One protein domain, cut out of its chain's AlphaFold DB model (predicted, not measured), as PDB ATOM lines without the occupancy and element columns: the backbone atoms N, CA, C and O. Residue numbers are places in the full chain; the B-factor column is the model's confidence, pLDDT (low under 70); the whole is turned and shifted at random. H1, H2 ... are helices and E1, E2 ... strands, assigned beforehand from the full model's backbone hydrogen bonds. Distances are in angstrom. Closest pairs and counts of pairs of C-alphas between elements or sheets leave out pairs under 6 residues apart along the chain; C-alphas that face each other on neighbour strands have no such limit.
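This is residues 2 to 47 of the 63 residues of an uncharacterized protein of Halobacteriales archaeon QS_8_69_73 (UniProt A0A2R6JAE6). Little regular structure is present: a small hairpin of strands E1 and E2 stands at one end of a mostly looped chain, and two short helices, H1 then H2, lead on to a tail, residues 38 to 47, at the other end. The 46 printed residues are of mixed class, with 16 in named elements, in the order E1, E2, H1, H2. The antiparallel sheet has the order E1 - E2. The whole is compact, radius of gyration of the C-alphas 10.5 A, but elongated, spanning 32 by 21 by 14 A.

E1, residues 2 to 4, and E2, residues 11 to 13, form an antiparallel hairpin at 144 degrees; N 3 and O 12 are 2.9 A apart, within hydrogen-bond range. H1, residues 26 to 31, is apart from E1. H2, residues 34 to 37, is close to H1 but not clearly touching; their closest C-alphas, of Phe 29 and Gly 36, are 6.2 A apart. Every O i to N i+4 pair in H1 is within hydrogen-bond range; H2 is too short for one.

E1 begins at C-alpha 2 (178.314, 155.585, 139.861) and measures 7.4 A, E2 7.2 A, H1 8.8 A. H2, 6.0 A, ends at C-alpha 37 (169.195, 170.747, 145.131).

The C-alphas of Asn 2 and Asp 47, the two farthest apart, are 32.2 A apart. The printed part has no cut. The link from E2 to H1 is long. Residues 32 to 47 have pLDDT under 70.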
ATOM      1  N   ASN A   2     177.905 155.077 138.540       74.69
ATOM      2  CA  ASN A   2     178.314 155.585 139.861       74.69
ATOM      3  C   ASN A   2     178.522 157.110 139.891       74.69
ATOM      4  O   ASN A   2     179.030 157.679 138.922       74.69
ATOM      5  N   GLY A   3     178.180 157.751 141.013       81.56
ATOM      6  CA  GLY A   3     178.447 159.166 141.290       81.56
ATOM      7  C   GLY A   3     177.994 159.625 142.685       81.56
ATOM      8  O   GLY A   3     177.407 158.867 143.454       81.56
ATOM      9  N   GLU A   4     178.289 160.878 143.028       84.94
ATOM     10  CA  GLU A   4     177.953 161.478 144.328       84.94
ATOM     11  C   GLU A   4     176.490 161.950 144.388       84.94
ATOM     12  O   GLU A   4     176.051 162.786 143.598       84.94
ATOM     13  N   CYS A   5     175.730 161.464 145.372       84.12
ATOM     14  CA  CYS A   5     174.342 161.859 145.585       84.12
ATOM     15  C   CYS A   5     174.195 163.362 145.845       84.12
ATOM     16  O   CYS A   5     174.667 163.861 146.867       84.12
ATOM     17  N   LEU A   6     173.401 164.056 145.025       77.56
ATOM     18  CA  LEU A   6     173.238 165.512 145.131       77.56
ATOM     19  C   LEU A   6     172.593 165.964 146.457       77.56
ATOM     20  O   LEU A   6     172.934 167.028 146.961       77.56
ATOM     21  N   GLY A   7     171.730 165.143 147.071       75.81
ATOM     22  CA  GLY A   7     171.149 165.440 148.389       75.81
ATOM     23  C   GLY A   7     172.109 165.296 149.586       75.81
ATOM     24  O   GLY A   7     172.115 166.146 150.483       75.81
ATOM     25  N   CYS A   8     172.923 164.229 149.647       80.31
ATOM     26  CA  CYS A   8     173.733 163.902 150.838       80.31
ATOM     27  C   CYS A   8     175.262 163.928 150.658       80.31
ATOM     28  O   CYS A   8     175.953 164.013 151.670       80.31
ATOM     29  N   GLY A   9     175.783 163.894 149.428       81.44
ATOM     30  CA  GLY A   9     177.219 163.801 149.125       81.44
ATOM     31  C   GLY A   9     177.813 162.389 149.229       81.44
ATOM     32  O   GLY A   9     179.027 162.238 149.254       81.44
ATOM     33  N   THR A  10     176.987 161.343 149.339       86.62
ATOM     34  CA  THR A  10     177.452 159.944 149.384       86.62
ATOM     35  C   THR A  10     177.575 159.365 147.976       86.62
ATOM     36  O   THR A  10     176.628 159.458 147.195       86.62
ATOM     37  N   GLU A  11     178.709 158.737 147.660       88.12
ATOM     38  CA  GLU A  11     178.885 157.946 146.435       88.12
ATOM     39  C   GLU A  11     177.903 156.764 146.398       88.12
ATOM     40  O   GLU A  11     177.837 155.968 147.338       88.12
ATOM     41  N   PHE A  12     177.142 156.634 145.312       85.25
ATOM     42  CA  PHE A  12     176.284 155.480 145.046       85.25
ATOM     43  C   PHE A  12     176.097 155.267 143.535       85.25
ATOM     44  O   PHE A  12     176.575 156.064 142.726       85.25
ATOM     45  N   ASP A  13     175.418 154.189 143.136       85.56
ATOM     46  CA  ASP A  13     175.112 153.932 141.727       85.56
ATOM     47  C   ASP A  13     173.678 154.354 141.354       85.56
ATOM     48  O   ASP A  13     172.703 153.880 141.936       85.56
ATOM     49  N   TYR A  14     173.560 155.230 140.352       80.38
ATOM     50  CA  TYR A  14     172.301 155.787 139.854       80.38
ATOM     51  C   TYR A  14     171.401 154.783 139.098       80.38
ATOM     52  O   TYR A  14     170.232 155.089 138.893       80.38
ATOM     53  N   ASP A  15     171.886 153.600 138.682       83.12
ATOM     54  CA  ASP A  15     171.027 152.548 138.090       83.12
ATOM     55  C   ASP A  15     170.133 151.882 139.155       83.12
ATOM     56  O   ASP A  15     169.148 151.228 138.816       83.12
ATOM     57  N   VAL A  16     170.448 152.041 140.447       81.81
ATOM     58  CA  VAL A  16     169.653 151.485 141.561       81.81
ATOM     59  C   VAL A  16     168.440 152.378 141.900       81.81
ATOM     60  O   VAL A  16     167.677 152.066 142.813       81.81
ATOM     61  N   GLY A  17     168.238 153.479 141.167       81.81
ATOM     62  CA  GLY A  17     167.223 154.493 141.457       81.81
ATOM     63  C   GLY A  17     167.692 155.434 142.566       81.81
ATOM     64  O   GLY A  17     168.757 156.043 142.456       81.81
ATOM     65  N   GLY A  18     166.902 155.567 143.630       85.50
ATOM     66  CA  GLY A  18     167.179 156.488 144.732       85.50
ATOM     67  C   GLY A  18     168.375 156.133 145.622       85.50
ATOM     68  O   GLY A  18     168.701 154.971 145.869       85.50
ATOM     69  N   CYS A  19     169.016 157.169 146.168       86.56
ATOM     70  CA  CYS A  19     170.155 157.048 147.068       86.56
ATOM     71  C   CYS A  19     169.747 156.385 148.398       86.56
ATOM     72  O   CYS A  19     168.982 156.981 149.168       86.56
ATOM     73  N   PRO A  20     170.312 155.216 148.760       83.88
ATOM     74  CA  PRO A  20     169.911 154.480 149.961       83.88
ATOM     75  C   PRO A  20     170.295 155.178 151.277       83.88
ATOM     76  O   PRO A  20     169.820 154.779 152.337       83.88
ATOM     77  N   ALA A  21     171.143 156.213 151.233       85.31
ATOM     78  CA  ALA A  21     171.577 156.962 152.412       85.31
ATOM     79  C   ALA A  21     170.615 158.094 152.828       85.31
ATOM     80  O   ALA A  21     170.657 158.528 153.978       85.31
ATOM     81  N   CYS A  22     169.778 158.603 151.914       80.25
ATOM     82  CA  CYS A  22     168.921 159.771 152.180       80.25
ATOM     83  C   CYS A  22     167.567 159.788 151.448       80.25
ATOM     84  O   CYS A  22     166.751 160.658 151.739       80.25
ATOM     85  N   GLY A  23     167.315 158.867 150.511       82.62
ATOM     86  CA  GLY A  23     166.080 158.822 149.721       82.62
ATOM     87  C   GLY A  23     166.011 159.811 148.548       82.62
ATOM     88  O   GLY A  23     164.955 159.929 147.941       82.62
ATOM     89  N   TRP A  24     167.101 160.515 148.214       83.62
ATOM     90  CA  TRP A  24     167.163 161.373 147.019       83.62
ATOM     91  C   TRP A  24     167.082 160.533 145.740       83.62
ATOM     92  O   TRP A  24     167.917 159.649 145.554       83.62
ATOM     93  N   ASP A  25     166.126 160.821 144.857       82.25
ATOM     94  CA  ASP A  25     165.907 160.053 143.628       82.25
ATOM     95  C   ASP A  25     166.331 160.812 142.349       82.25
ATOM     96  O   ASP A  25     165.948 161.976 142.167       82.25
ATOM     97  N   PRO A  26     167.123 160.190 141.448       76.56
ATOM     98  CA  PRO A  26     167.618 160.840 140.240       76.56
ATOM     99  C   PRO A  26     166.559 161.001 139.140       76.56
ATOM    100  O   PRO A  26     166.720 161.894 138.306       76.56
ATOM    101  N   GLU A  27     165.498 160.189 139.101       79.06
ATOM    102  CA  GLU A  27     164.388 160.374 138.158       79.06
ATOM    103  C   GLU A  27     163.462 161.492 138.645       79.06
ATOM    104  O   GLU A  27     163.202 162.430 137.887       79.06
ATOM    105  N   GLU A  28     163.101 161.506 139.934       74.62
ATOM    106  CA  GLU A  28     162.314 162.604 140.520       74.62
ATOM    107  C   GLU A  28     163.031 163.961 140.348       74.62
ATOM    108  O   GLU A  28     162.419 164.962 139.965       74.62
ATOM    109  N   PHE A  29     164.356 163.991 140.533       72.44
ATOM    110  CA  PHE A  29     165.190 165.175 140.299       72.44
ATOM    111  C   PHE A  29     165.243 165.612 138.821       72.44
ATOM    112  O   PHE A  29     165.393 166.802 138.524       72.44
ATOM    113  N   ARG A  30     165.116 164.675 137.872       73.56
ATOM    114  CA  ARG A  30     165.042 164.982 136.434       73.56
ATOM    115  C   ARG A  30     163.675 165.537 136.041       73.56
ATOM    116  O   ARG A  30     163.634 166.466 135.238       73.56
ATOM    117  N   GLU A  31     162.590 165.013 136.607       70.62
ATOM    118  CA  GLU A  31     161.221 165.463 136.321       70.62
ATOM    119  C   GLU A  31     160.884 166.806 136.980       70.62
ATOM    120  O   GLU A  31     160.371 167.711 136.322       70.62
ATOM    121  N   ARG A  32     161.208 166.974 138.269       64.44
ATOM    122  CA  ARG A  32     160.925 168.208 139.032       64.44
ATOM    123  C   ARG A  32     161.912 169.343 138.738       64.44
ATOM    124  O   ARG A  32     161.717 170.466 139.200       64.44
ATOM    125  N   GLY A  33     162.964 169.060 137.972       62.16
ATOM    126  CA  GLY A  33     164.042 169.991 137.665       62.16
ATOM    127  C   GLY A  33     164.977 170.257 138.849       62.16
ATOM    128  O   GLY A  33     164.780 169.801 139.974       62.16
ATOM    129  N   ARG A  34     166.015 171.065 138.602       62.12
ATOM    130  CA  ARG A  34     167.136 171.302 139.540       62.12
ATOM    131  C   ARG A  34     166.774 172.073 140.823       62.12
ATOM    132  O   ARG A  34     167.664 172.388 141.604       62.12
ATOM    133  N   HIS A  35     165.492 172.338 141.062       55.03
ATOM    134  CA  HIS A  35     164.973 172.973 142.275       55.03
ATOM    135  C   HIS A  35     165.091 172.073 143.516       55.03
ATOM    136  O   HIS A  35     165.043 172.578 144.627       55.03
ATOM    137  N   GLY A  36     165.272 170.757 143.342       50.66
ATOM    138  CA  GLY A  36     165.497 169.793 144.430       50.66
ATOM    139  C   GLY A  36     166.938 169.714 144.952       50.66
ATOM    140  O   GLY A  36     167.267 168.768 145.658       50.66
ATOM    141  N   LEU A  37     167.809 170.657 144.576       52.62
ATOM    142  CA  LEU A  37     169.195 170.747 145.131       52.62
ATOM    143  C   LEU A  37     169.441 170.981 146.734       52.62
ATOM    144  O   LEU A  37     170.325 170.138 146.597       52.62
ATOM    145  N   ALA A  38     168.459 171.894 146.646       45.09
ATOM    146  CA  ALA A  38     167.812 172.515 147.806       45.09
ATOM    147  C   ALA A  38     168.358 172.037 149.165       45.09
ATOM    148  O   ALA A  38     167.740 171.252 149.886       45.09
ATOM    149  N   ARG A  39     169.554 172.518 149.508       46.22
ATOM    150  CA  ARG A  39     170.177 172.370 150.828       46.22
ATOM    151  C   ARG A  39     171.058 173.589 151.046       46.22
ATOM    152  O   ARG A  39     171.838 173.901 150.156       46.22
ATOM    153  N   SER A  40     170.980 174.268 152.187       48.91
ATOM    154  CA  SER A  40     171.594 175.597 152.340       48.91
ATOM    155  C   SER A  40     173.098 175.600 152.040       48.91
ATOM    156  O   SER A  40     173.893 174.974 152.740       48.91
ATOM    157  N   GLY A  41     173.458 176.276 150.941       48.19
ATOM    158  CA  GLY A  41     174.766 176.203 150.271       48.19
ATOM    159  C   GLY A  41     174.714 175.695 148.817       48.19
ATOM    160  O   GLY A  41     175.606 176.014 148.039       48.19
ATOM    161  N   HIS A  42     173.664 174.968 148.424       52.81
ATOM    162  CA  HIS A  42     173.413 174.457 147.074       52.81
ATOM    163  C   HIS A  42     171.920 174.527 146.696       52.81
ATOM    164  O   HIS A  42     171.098 173.738 147.159       52.81
ATOM    165  N   GLY A  43     171.598 175.427 145.762       47.31
ATOM    166  CA  GLY A  43     170.446 175.310 144.859       47.31
ATOM    167  C   GLY A  43     169.045 175.295 145.478       47.31
ATOM    168  O   GLY A  43     168.132 174.744 144.867       47.31
ATOM    169  N   GLU A  44     168.855 175.917 146.641       44.12
ATOM    170  CA  GLU A  44     167.546 176.483 146.979       44.12
ATOM    171  C   GLU A  44     167.284 177.657 146.008       44.12
ATOM    172  O   GLU A  44     168.171 178.500 145.849       44.12
ATOM    173  N   PRO A  45     166.141 177.721 145.302       48.69
ATOM    174  CA  PRO A  45     165.681 178.967 144.704       48.69
ATOM    175  C   PRO A  45     165.046 179.841 145.795       48.69
ATOM    176  O   PRO A  45     164.151 179.375 146.498       48.69
ATOM    177  N   ASP A  46     165.470 181.100 145.917       45.88
ATOM    178  CA  ASP A  46     164.804 182.097 146.767       45.88
ATOM    179  C   ASP A  46     163.378 182.388 146.248       45.88
ATOM    180  O   ASP A  46     163.174 183.291 145.433       45.88
ATOM    181  N   ASP A  47     162.374 181.643 146.723       56.53
ATOM    182  CA  ASP A  47     160.947 181.921 146.465       56.53
ATOM    183  C   ASP A  47     160.383 182.985 147.428       56.53
ATOM    184  O   ASP A  47     159.302 182.855 147.995       56.53
TER     185      ASP A  47